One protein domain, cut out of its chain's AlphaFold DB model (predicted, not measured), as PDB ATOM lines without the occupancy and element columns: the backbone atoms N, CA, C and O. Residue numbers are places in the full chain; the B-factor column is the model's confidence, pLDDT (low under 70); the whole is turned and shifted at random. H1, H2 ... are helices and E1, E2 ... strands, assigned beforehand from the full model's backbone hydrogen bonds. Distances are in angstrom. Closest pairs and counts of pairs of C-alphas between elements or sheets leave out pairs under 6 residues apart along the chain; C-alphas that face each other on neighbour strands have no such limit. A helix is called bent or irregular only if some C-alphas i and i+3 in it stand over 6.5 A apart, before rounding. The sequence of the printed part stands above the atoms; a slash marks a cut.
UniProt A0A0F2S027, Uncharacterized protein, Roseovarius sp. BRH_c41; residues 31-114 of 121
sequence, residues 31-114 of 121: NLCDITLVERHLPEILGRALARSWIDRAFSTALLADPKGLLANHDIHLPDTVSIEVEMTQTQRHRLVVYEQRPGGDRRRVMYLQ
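What this domain is: This is residues 31 to 114 of the 121 residues of an uncharacterized protein of Roseovarius sp. BRH_c41 (UniProt A0A0F2S027). A strongly twisted sheet of three strands has one long, kinked helix, H1, running slantwise over one face, while two short helices, H2 and H3, turn back from the end of H1 and graze the sheet with a few residues each, mostly near E1. The printed part has 84 residues with three named helices followed by three named strands, in the order H1, H2, H3, E1, E2, E3. The sheet's order is E1, E2, E3, antiparallel throughout, and the class is mixed, helices and strands. The whole is compact, with a radius of gyration of the C-alphas of 12.6 A and spans of 37 by 31 by 20 A.

How they stand to each other: H1, residues 35 to 55, has a kink of 48 degrees near residue 42 and is irregular, with C-alphas 40 and 43 7.2 A apart. H2, residues 57 to 65, makes a helical hairpin with H1: residues 49 to 54 of H1 touch it, the closest C-alphas being those of Ser 53 and Ser 60, 4.2 A apart. The two run opposite ways at a steep tilt of 40 degrees. H3, residues 67 to 73, is close to H2 but not clearly touching, the closest C-alphas being those of Leu 63 and Leu 70, 6.1 A apart; H1 and H3 are near each other. E1, residues 82 to 88, E2, residues 94 to 101, and E3, residues 107 to 113, form a meander, each strand the antiparallel neighbour of the one before. In the hairpin E1 and E2, N 85 and O 97 are within hydrogen-bond range at 2.9 A. In the hairpin E2 and E3, N 100 and O 108 are within that range at 2.8 A. H1 is on the sheet, over E2 and E3, at a height over the sheet of 9.6 A, in two layers, helix on one face of a sheet; on the local plane its line stands at 38 degrees to E3, slantwise to the strands. The closest C-alphas of H1 and E3 are those of Pro 43 and Leu 113, 7.1 A apart. H2 only grazes the sheet with residues 63 to 65, and H3 only grazes it with residues 67 to 69; the closest C-alphas of H3 and E1 are those of Lys 68 and Ile 84, 6.2 A apart. Every O i to N i+4 pair is within hydrogen-bond range in H2 and H3, and 13 of 17 are in H1.

Where its parts are: H1 begins with C-alpha 35 at (90.866, 149.686, 117.938) and measures 29.9 A from first to last C-alpha. H2 measures 12.3 A and H3 10.0 A. E1 begins with C-alpha 82 at (83.903, 150.362, 121.779) and measures 19.9 A, E2 22.0 A and E3 17.5 A, ending with C-alpha 113 at (78.149, 145.728, 108.763).

The domain as a whole: The two C-alphas farthest apart are those of Ile 55 and Gly 104, at 40.1 A. The printed part, residues 31 to 114, has no cut. The link H3 to E1 is short, the other four are tight, and no link is long. The mean pLDDT of the printed part is 92.7, and no printed residue is under 70.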
ATOM      1  N   ASN A  31      90.193 138.435 122.730       94.44
ATOM      2  CA  ASN A  31      90.262 139.744 123.380       94.44
ATOM      3  C   ASN A  31      90.761 140.786 122.373       94.44
ATOM      4  O   ASN A  31      91.903 140.710 121.917       94.44
ATOM      5  N   LEU A  32      89.911 141.748 122.011       93.69
ATOM      6  CA  LEU A  32      90.265 142.855 121.121       93.69
ATOM      7  C   LEU A  32      90.620 144.071 121.986       93.69
ATOM      8  O   LEU A  32      89.768 144.893 122.290       93.69
ATOM      9  N   CYS A  33      91.867 144.159 122.444       91.19
ATOM     10  CA  CYS A  33      92.271 145.155 123.446       91.19
ATOM     11  C   CYS A  33      92.368 146.597 122.914       91.19
ATOM     12  O   CYS A  33      92.383 147.536 123.706       91.19
ATOM     13  N   ASP A  34      92.450 146.783 121.596       92.75
ATOM     14  CA  ASP A  34      92.581 148.090 120.955       92.75
ATOM     15  C   ASP A  34      91.738 148.193 119.677       92.75
ATOM     16  O   ASP A  34      91.172 147.213 119.178       92.75
ATOM     17  N   ILE A  35      91.657 149.411 119.136       94.25
ATOM     18  CA  ILE A  35      90.866 149.686 117.938       94.25
ATOM     19  C   ILE A  35      91.424 149.004 116.682       94.25
ATOM     20  O   ILE A  35      90.660 148.629 115.798       94.25
ATOM     21  N   THR A  36      92.736 148.782 116.609       95.38
ATOM     22  CA  THR A  36      93.387 148.134 115.464       95.38
ATOM     23  C   THR A  36      92.998 146.657 115.370       95.38
ATOM     24  O   THR A  36      92.719 146.152 114.280       95.38
ATOM     25  N   LEU A  37      92.919 145.956 116.502       95.75
ATOM     26  CA  LEU A  37      92.424 144.582 116.583       95.75
ATOM     27  C   LEU A  37      90.927 144.505 116.279       95.75
ATOM     28  O   LEU A  37      90.493 143.584 115.582       95.75
ATOM     29  N   VAL A  38      90.149 145.483 116.747       96.06
ATOM     30  CA  VAL A  38      88.725 145.612 116.411       96.06
ATOM     31  C   VAL A  38      88.536 145.756 114.902       96.06
ATOM     32  O   VAL A  38      87.796 144.974 114.310       96.06
ATOM     33  N   GLU A  39      89.247 146.680 114.256       95.81
ATOM     34  CA  GLU A  39      89.197 146.883 112.803       95.81
ATOM     35  C   GLU A  39      89.581 145.623 112.018       95.81
ATOM     36  O   GLU A  39      88.959 145.311 111.002       95.81
ATOM     37  N   ARG A  40      90.567 144.866 112.510       95.81
ATOM     38  CA  ARG A  40      91.074 143.665 111.840       95.81
ATOM     39  C   ARG A  40      90.154 142.448 111.969       95.81
ATOM     40  O   ARG A  40      90.026 141.697 111.006       95.81
ATOM     41  N   HIS A  41      89.564 142.214 113.140       95.44
ATOM     42  CA  HIS A  41      88.919 140.930 113.461       95.44
ATOM     43  C   HIS A  41      87.403 141.010 113.631       95.44
ATOM     44  O   HIS A  41      86.696 140.040 113.343       95.44
ATOM     45  N   LEU A  42      86.881 142.155 114.075       95.75
ATOM     46  CA  LEU A  42      85.455 142.304 114.334       95.75
ATOM     47  C   LEU A  42      84.571 142.128 113.080       95.75
ATOM     48  O   LEU A  42      83.505 141.531 113.229       95.75
ATOM     49  N   PRO A  43      84.971 142.535 111.852       95.25
ATOM     50  CA  PRO A  43      84.143 142.329 110.662       95.25
ATOM     51  C   PRO A  43      83.788 140.857 110.409       95.25
ATOM     52  O   PRO A  43      82.638 140.530 110.124       95.25
ATOM     53  N   GLU A  44      84.760 139.954 110.552       94.50
ATOM     54  CA  GLU A  44      84.561 138.519 110.329       94.50
ATOM     55  C   GLU A  44      83.650 137.905 111.406       94.50
ATOM     56  O   GLU A  44      82.746 137.122 111.106       94.50
ATOM     57  N   ILE A  45      83.853 138.309 112.663       95.25
ATOM     58  CA  ILE A  45      83.047 137.881 113.812       95.25
ATOM     59  C   ILE A  45      81.592 138.330 113.651       95.25
ATOM     60  O   ILE A  45      80.673 137.516 113.764       95.25
ATOM     61  N   LEU A  46      81.375 139.612 113.346       95.12
ATOM     62  CA  LEU A  46      80.039 140.159 113.123       95.12
ATOM     63  C   LEU A  46      79.379 139.539 111.890       95.12
ATOM     64  O   LEU A  46      78.172 139.316 111.905       95.12
ATOM     65  N   GLY A  47      80.149 139.192 110.855       93.19
ATOM     66  CA  GLY A  47      79.651 138.450 109.698       93.19
ATOM     67  C   GLY A  47      79.053 137.098 110.090       93.19
ATOM     68  O   GLY A  47      77.928 136.785 109.702       93.19
ATOM     69  N   ARG A  48      79.755 136.323 110.930       93.56
ATOM     70  CA  ARG A  48      79.234 135.056 111.477       93.56
ATOM     71  C   ARG A  48      78.012 135.260 112.370       93.56
ATOM     72  O   ARG A  48      77.047 134.509 112.246       93.56
ATOM     73  N   ALA A  49      78.029 136.274 113.235       93.94
ATOM     74  CA  ALA A  49      76.900 136.585 114.112       93.94
ATOM     75  C   ALA A  49      75.644 136.954 113.305       93.94
ATOM     76  O   ALA A  49      74.563 136.421 113.553       93.94
ATOM     77  N   LEU A  50      75.790 137.802 112.286       92.31
ATOM     78  CA  LEU A  50      74.697 138.154 111.384       92.31
ATOM     79  C   LEU A  50      74.206 136.944 110.577       92.31
ATOM     80  O   LEU A  50      73.008 136.797 110.372       92.31
ATOM     81  N   ALA A  51      75.097 136.055 110.132       91.38
ATOM     82  CA  ALA A  51      74.678 134.839 109.436       91.38
ATOM     83  C   ALA A  51      73.880 133.906 110.364       91.38
ATOM     84  O   ALA A  51      72.842 133.373 109.972       91.38
ATOM     85  N   ARG A  52      74.312 133.750 111.622       91.88
ATOM     86  CA  ARG A  52      73.588 132.962 112.628       91.88
ATOM     87  C   ARG A  52      72.223 133.568 112.958       91.88
ATOM     88  O   ARG A  52      71.252 132.824 113.085       91.88
ATOM     89  N   SER A  53      72.112 134.896 113.030       91.12
ATOM     90  CA  SER A  53      70.844 135.575 113.338       91.12
ATOM     91  C   SER A  53      69.745 135.353 112.288       91.12
ATOM     92  O   SER A  53      68.568 135.572 112.578       91.12
ATOM     93  N   TRP A  54      70.093 134.882 111.085       88.44
ATOM     94  CA  TRP A  54      69.120 134.519 110.049       88.44
ATOM     95  C   TRP A  54      68.410 133.191 110.315       88.44
ATOM     96  O   TRP A  54      67.259 133.023 109.916       88.44
ATOM     97  N   ILE A  55      69.083 132.249 110.976       88.50
ATOM     98  CA  ILE A  55      68.570 130.891 111.211       88.50
ATOM     99  C   ILE A  55      68.168 130.653 112.671       88.50
ATOM    100  O   ILE A  55      67.374 129.758 112.953       88.50
ATOM    101  N   ASP A  56      68.684 131.464 113.593       92.25
ATOM    102  CA  ASP A  56      68.453 131.363 115.030       92.25
ATOM    103  C   ASP A  56      67.750 132.632 115.533       92.25
ATOM    104  O   ASP A  56      68.367 133.684 115.725       92.25
ATOM    105  N   ARG A  57      66.427 132.539 115.736       90.88
ATOM    106  CA  ARG A  57      65.615 133.677 116.195       90.88
ATOM    107  C   ARG A  57      65.992 134.143 117.597       90.88
ATOM    108  O   ARG A  57      65.963 135.343 117.837       90.88
ATOM    109  N   ALA A  58      66.336 133.226 118.502       93.06
ATOM    110  CA  ALA A  58      66.706 133.587 119.867       93.06
ATOM    111  C   ALA A  58      68.026 134.365 119.871       93.06
ATOM    112  O   ALA A  58      68.121 135.426 120.487       93.06
ATOM    113  N   PHE A  59      69.006 133.888 119.098       93.81
ATOM    114  CA  PHE A  59      70.259 134.604 118.880       93.81
ATOM    115  C   PHE A  59      70.031 135.964 118.216       93.81
ATOM    116  O   PHE A  59      70.628 136.952 118.627       93.81
ATOM    117  N   SER A  60      69.141 136.039 117.222       92.38
ATOM    118  CA  SER A  60      68.774 137.299 116.571       92.38
ATOM    119  C   SER A  60      68.217 138.314 117.565       92.38
ATOM    120  O   SER A  60      68.729 139.425 117.656       92.38
ATOM    121  N   THR A  61      67.238 137.924 118.386       94.19
ATOM    122  CA  THR A  61      66.683 138.797 119.428       94.19
ATOM    123  C   THR A  61      67.757 139.268 120.409       94.19
ATOM    124  O   THR A  61      67.798 140.454 120.726       94.19
ATOM    125  N   ALA A  62      68.653 138.379 120.844       95.44
ATOM    126  CA  ALA A  62      69.739 138.744 121.751       95.44
ATOM    127  C   ALA A  62      70.755 139.703 121.097       95.44
ATOM    128  O   ALA A  62      71.149 140.688 121.717       95.44
ATOM    129  N   LEU A  63      71.116 139.469 119.829       94.75
ATOM    130  CA  LEU A  63      72.032 140.321 119.059       94.75
ATOM    131  C   LEU A  63      71.474 141.730 118.870       94.75
ATOM    132  O   LEU A  63      72.227 142.698 118.913       94.75
ATOM    133  N   LEU A  64      70.166 141.843 118.633       92.50
ATOM    134  CA  LEU A  64      69.509 143.130 118.424       92.50
ATOM    135  C   LEU A  64      69.306 143.910 119.729       92.50
ATOM    136  O   LEU A  64      69.232 145.135 119.685       92.50
ATOM    137  N   ALA A  65      69.211 143.216 120.867       95.56
ATOM    138  CA  ALA A  65      69.018 143.827 122.178       95.56
ATOM    139  C   ALA A  65      70.330 144.335 122.794       95.56
ATOM    140  O   ALA A  65      70.386 145.474 123.251       95.56
ATOM    141  N   ASP A  66      71.376 143.504 122.803       96.50
ATOM    142  CA  ASP A  66      72.694 143.858 123.338       96.50
ATOM    143  C   ASP A  66      73.806 143.137 122.554       96.50
ATOM    144  O   ASP A  66      74.270 142.061 122.951       96.50
ATOM    145  N   PRO A  67      74.256 143.701 121.421       96.25
ATOM    146  CA  PRO A  67      75.279 143.068 120.600       96.25
ATOM    147  C   PRO A  67      76.621 142.931 121.332       96.25
ATOM    148  O   PRO A  67      77.307 141.929 121.139       96.25
ATOM    149  N   LYS A  68      77.012 143.897 122.178       96.38
ATOM    150  CA  LYS A  68      78.293 143.838 122.906       96.38
ATOM    151  C   LYS A  68      78.251 142.767 123.997       96.38
ATOM    152  O   LYS A  68      79.188 141.977 124.088       96.38
ATOM    153  N   GLY A  69      77.168 142.697 124.774       96.69
ATOM    154  CA  GLY A  69      76.979 141.653 125.782       96.69
ATOM    155  C   GLY A  69      76.844 140.259 125.171       96.69
ATOM    156  O   GLY A  69      77.440 139.308 125.675       96.69
ATOM    157  N   LEU A  70      76.155 140.129 124.031       96.38
ATOM    158  CA  LEU A  70      76.095 138.861 123.305       96.38
ATOM    159  C   LEU A  70      77.493 138.381 122.895       96.38
ATOM    160  O   LEU A  70      77.817 137.218 123.106       96.38
ATOM    161  N   LEU A  71      78.324 139.258 122.325       96.38
ATOM    162  CA  LEU A  71      79.694 138.898 121.951       96.38
ATOM    163  C   LEU A  71      80.511 138.439 123.166       96.38
ATOM    164  O   LEU A  71      81.194 137.420 123.076       96.38
ATOM    165  N   ALA A  72      80.373 139.111 124.311       96.19
ATOM    166  CA  ALA A  72      81.046 138.713 125.546       96.19
ATOM    167  C   ALA A  72      80.611 137.316 126.028       96.19
ATOM    168  O   ALA A  72      81.460 136.526 126.433       96.19
ATOM    169  N   ASN A  73      79.323 136.972 125.904       94.69
ATOM    170  CA  ASN A  73      78.805 135.626 126.206       94.69
ATOM    171  C   ASN A  73      79.329 134.540 125.250       94.69
ATOM    172  O   ASN A  73      79.198 133.352 125.534       94.69
ATOM    173  N   HIS A  74      79.895 134.942 124.111       93.75
ATOM    174  CA  HIS A  74      80.537 134.080 123.122       93.75
ATOM    175  C   HIS A  74      82.072 134.232 123.129       93.75
ATOM    176  O   HIS A  74      82.716 134.038 122.095       93.75
ATOM    177  N   ASP A  75      82.648 134.593 124.283       94.88
ATOM    178  CA  ASP A  75      84.088 134.746 124.532       94.88
ATOM    179  C   ASP A  75      84.790 135.781 123.635       94.88
ATOM    180  O   ASP A  75      85.986 135.671 123.345       94.88
ATOM    181  N   ILE A  76      84.055 136.791 123.166       96.31
ATOM    182  CA  ILE A  76      84.586 137.897 122.366       96.31
ATOM    183  C   ILE A  76      84.491 139.171 123.194       96.31
ATOM    184  O   ILE A  76      83.421 139.759 123.352       96.31
ATOM    185  N   HIS A  77      85.630 139.625 123.700       96.88
ATOM    186  CA  HIS A  77      85.699 140.798 124.561       96.88
ATOM    187  C   HIS A  77      86.179 142.009 123.765       96.88
ATOM    188  O   HIS A  77      87.231 141.986 123.122       96.88
ATOM    189  N   LEU A  78      85.369 143.064 123.809       96.75
ATOM    190  CA  LEU A  78      85.634 144.352 123.178       96.75
ATOM    191  C   LEU A  78      86.121 145.353 124.226       96.75
ATOM    192  O   LEU A  78      85.690 145.263 125.377       96.75
ATOM    193  N   PRO A  79      86.939 146.343 123.837       96.00
ATOM    194  CA  PRO A  79      87.389 147.352 124.776       96.00
ATOM    195  C   PRO A  79      86.206 148.220 125.222       96.00
ATOM    196  O   PRO A  79      85.201 148.362 124.514       96.00
ATOM    197  N   ASP A  80      86.308 148.823 126.405       94.44
ATOM    198  CA  ASP A  80      85.239 149.660 126.971       94.44
ATOM    199  C   ASP A  80      84.924 150.876 126.101       94.44
ATOM    200  O   ASP A  80      83.772 151.293 126.001       94.44
ATOM    201  N   THR A  81      85.930 151.369 125.379       95.12
ATOM    202  CA  THR A  81      85.799 152.458 124.410       95.12
ATOM    203  C   THR A  81      84.966 152.079 123.187       95.12
ATOM    204  O   THR A  81      84.555 152.963 122.443       95.12
ATOM    205  N   VAL A  82      84.680 150.798 122.944       96.94
ATOM    206  CA  VAL A  82      83.903 150.362 121.779       96.94
ATOM    207  C   VAL A  82      82.451 150.098 122.146       96.94
ATOM    208  O   VAL A  82      82.137 149.418 123.124       96.94
ATOM    209  N   SER A  83      81.554 150.598 121.302       96.62
ATOM    210  CA  SER A  83      80.114 150.340 121.356       96.62
ATOM    211  C   SER A  83      79.624 149.835 120.002       96.62
ATOM    212  O   SER A  83      80.183 150.185 118.960       96.62
ATOM    213  N   ILE A  84      78.586 149.001 120.024       97.25
ATOM    214  CA  ILE A  84      77.923 148.496 118.822       97.25
ATOM    215  C   ILE A  84      76.457 148.884 118.919       97.25
ATOM    216  O   ILE A  84      75.801 148.576 119.910       97.25
ATOM    217  N   GLU A  85      75.959 149.546 117.887       95.56
ATOM    218  CA  GLU A  85      74.557 149.923 117.763       95.56
ATOM    219  C   GLU A  85      73.886 149.179 116.627       95.56
ATOM    220  O   GLU A  85      74.517 148.801 115.638       95.56
ATOM    221  N   VAL A  86      72.583 148.985 116.783       93.19
ATOM    222  CA  VAL A  86      71.736 148.365 115.779       93.19
ATOM    223  C   VAL A  86      70.852 149.437 115.173       93.19
ATOM    224  O   VAL A  86      69.977 149.990 115.831       93.19
ATOM    225  N   GLU A  87      71.060 149.702 113.893       91.62
ATOM    226  CA  GLU A  87      70.232 150.600 113.104       91.62
ATOM    227  C   GLU A  87      69.304 149.789 112.196       91.62
ATOM    228  O   GLU A  87      69.698 148.773 111.617       91.62
ATOM    229  N   MET A  88      68.067 150.253 112.021       83.31
ATOM    230  CA  MET A  88      67.212 149.806 110.923       83.31
ATOM    231  C   MET A  88      67.414 150.724 109.723       83.31
ATOM    232  O   MET A  88      67.254 151.940 109.812       83.31
ATOM    233  N   THR A  89      67.744 150.147 108.572       76.94
ATOM    234  CA  THR A  89      67.786 150.899 107.318       76.94
ATOM    235  C   THR A  89      66.379 151.206 106.806       76.94
ATOM    236  O   THR A  89      65.398 150.566 107.182       76.94
ATOM    237  N   GLN A  90      66.290 152.119 105.834       74.00
ATOM    238  CA  GLN A  90      65.052 152.424 105.099       74.00
ATOM    239  C   GLN A  90      64.395 151.186 104.463       74.00
ATOM    240  O   GLN A  90      63.191 151.167 104.236       74.00
ATOM    241  N   THR A  91      65.173 150.133 104.198       73.31
ATOM    242  CA  THR A  91      64.701 148.864 103.629       73.31
ATOM    243  C   THR A  91      64.388 147.805 104.689       73.31
ATOM    244  O   THR A  91      64.336 146.622 104.358       73.31
ATOM    245  N   GLN A  92      64.189 148.210 105.951       73.25
ATOM    246  CA  GLN A  92      63.896 147.328 107.091       73.25
ATOM    247  C   GLN A  92      64.995 146.282 107.344       73.25
ATOM    248  O   GLN A  92      64.727 145.172 107.800       73.25
ATOM    249  N   ARG A  93      66.256 146.611 107.031       79.12
ATOM    250  CA  ARG A  93      67.398 145.719 107.278       79.12
ATOM    251  C   ARG A  93      68.169 146.188 108.497       79.12
ATOM    252  O   ARG A  93      68.450 147.376 108.628       79.12
ATOM    253  N   HIS A  94      68.557 145.249 109.350       85.00
ATOM    254  CA  HIS A  94      69.435 145.544 110.474       85.00
ATOM    255  C   HIS A  94      70.859 145.812 109.985       85.00
ATOM    256  O   HIS A  94      71.419 145.041 109.198       85.00
ATOM    257  N   ARG A  95      71.439 146.906 110.469       91.94
ATOM    258  CA  ARG A  95      72.828 147.302 110.274       91.94
ATOM    259  C   ARG A  95      73.476 147.431 111.643       91.94
ATOM    260  O   ARG A  95      72.965 148.145 112.496       91.94
ATOM    261  N   LEU A  96      74.600 146.753 111.835       95.12
ATOM    262  CA  LEU A  96      75.423 146.925 113.025       95.12
ATOM    263  C   LEU A  96      76.418 148.045 112.756       95.12
ATOM    264  O   LEU A  96      77.146 147.986 111.765       95.12
ATOM    265  N   VAL A  97      76.457 149.056 113.612       96.81
ATOM    266  CA  VAL A  97      77.395 150.174 113.511       96.81
ATOM    267  C   VAL A  97      78.319 150.145 114.713       96.81
ATOM    268  O   VAL A  97      77.873 150.134 115.856       96.81
ATOM    269  N   VAL A  98      79.621 150.107 114.447       97.56
ATOM    270  CA  VAL A  98      80.651 150.051 115.480       97.56
ATOM    271  C   VAL A  98      81.233 151.439 115.662       97.56
ATOM    272  O   VAL A  98      81.646 152.092 114.695       97.56
ATOM    273  N   TYR A  99      81.308 151.864 116.912       97.56
ATOM    274  CA  TYR A  99      81.832 153.159 117.290       97.56
ATOM    275  C   TYR A  99      82.940 153.043 118.328       97.56
ATOM    276  O   TYR A  99      82.870 152.218 119.236       97.56
ATOM    277  N   GLU A 100      83.905 153.946 118.220       96.88
ATOM    278  CA  GLU A 100      84.959 154.220 119.189       96.88
ATOM    279  C   GLU A 100      84.609 155.509 119.949       96.88
ATOM    280  O   GLU A 100      84.370 156.558 119.344       96.88
ATOM    281  N   GLN A 101      84.570 155.426 121.274       95.31
ATOM    282  CA  GLN A 101      84.477 156.540 122.212       95.31
ATOM    283  C   GLN A 101      85.891 157.062 122.469       95.31
ATOM    284  O   GLN A 101      86.746 156.330 122.974       95.31
ATOM    285  N   ARG A 102      86.152 158.319 122.110       93.00
ATOM    286  CA  ARG A 102      87.464 158.944 122.295       93.00
ATOM    287  C   ARG A 102      87.556 159.674 123.638       93.00
ATOM    288  O   ARG A 102      86.537 160.142 124.151       93.00
ATOM    289  N   PRO A 103      88.773 159.836 124.193       82.19
ATOM    290  CA  PRO A 103      89.005 160.691 125.355       82.19
ATOM    291  C   PRO A 103      88.624 162.132 124.991       82.19
ATOM    292  O   PRO A 103      89.328 162.790 124.231       82.19
ATOM    293  N   GLY A 104      87.460 162.585 125.451       84.50
ATOM    294  CA  GLY A 104      86.836 163.839 125.011       84.50
ATOM    295  C   GLY A 104      85.331 163.724 124.761       84.50
ATOM    296  O   GLY A 104      84.667 164.742 124.621       84.50
ATOM    297  N   GLY A 105      84.782 162.504 124.743       85.94
ATOM    298  CA  GLY A 105      83.347 162.255 124.551       85.94
ATOM    299  C   GLY A 105      82.923 162.192 123.082       85.94
ATOM    300  O   GLY A 105      81.805 161.774 122.783       85.94
ATOM    301  N   ASP A 106      83.827 162.533 122.162       91.50
ATOM    302  CA  ASP A 106      83.600 162.371 120.733       91.50
ATOM    303  C   ASP A 106      83.479 160.896 120.359       91.50
ATOM    304  O   ASP A 106      84.262 160.038 120.783       91.50
ATOM    305  N   ARG A 107      82.519 160.617 119.480       94.50
ATOM    306  CA  ARG A 107      82.253 159.274 118.985       94.50
ATOM    307  C   ARG A 107      82.637 159.165 117.518       94.50
ATOM    308  O   ARG A 107      82.047 159.806 116.651       94.50
ATOM    309  N   ARG A 108      83.606 158.301 117.222       94.81
ATOM    310  CA  ARG A 108      84.031 157.997 115.854       94.81
ATOM    311  C   ARG A 108      83.369 156.717 115.376       94.81
ATOM    312  O   ARG A 108      83.488 155.680 116.019       94.81
ATOM    313  N   ARG A 109      82.725 156.757 114.208       96.50
ATOM    314  CA  ARG A 109      82.281 155.536 113.526       96.50
ATOM    315  C   ARG A 109      83.491 154.815 112.934       96.50
ATOM    316  O   ARG A 109      84.223 155.399 112.137       96.50
ATOM    317  N   VAL A 110      83.670 153.562 113.326       96.12
ATOM    318  CA  VAL A 110      84.800 152.705 112.939       96.12
ATOM    319  C   VAL A 110      84.434 151.926 111.683       96.12
ATOM    320  O   VAL A 110      85.135 151.971 110.678       96.12
ATOM    321  N   MET A 111      83.286 151.253 111.725       96.25
ATOM    322  CA  MET A 111      82.763 150.450 110.625       96.25
ATOM    323  C   MET A 111      81.249 150.296 110.756       96.25
ATOM    324  O   MET A 111      80.659 150.599 111.794       96.25
ATOM    325  N   TYR A 112      80.624 149.780 109.707       95.12
ATOM    326  CA  TYR A 112      79.283 149.222 109.785       95.12
ATOM    327  C   TYR A 112      79.240 147.908 109.011       95.12
ATOM    328  O   TYR A 112      79.986 147.723 108.049       95.12
ATOM    329  N   LEU A 113      78.352 147.008 109.420       93.12
ATOM    330  CA  LEU A 113      78.149 145.728 108.763       93.12
ATOM    331  C   LEU A 113      76.659 145.455 108.572       93.12
ATOM    332  O   LEU A 113      75.836 145.704 109.453       93.12
ATOM    333  N   GLN A 114      76.312 144.950 107.394       90.25
ATOM    334  CA  GLN A 114      74.948 144.615 107.009       90.25
ATOM    335  C   GLN A 114      74.999 143.414 106.066       90.25
ATOM    336  O   GLN A 114      75.794 143.402 105.126       90.25
TER     337      GLN A 114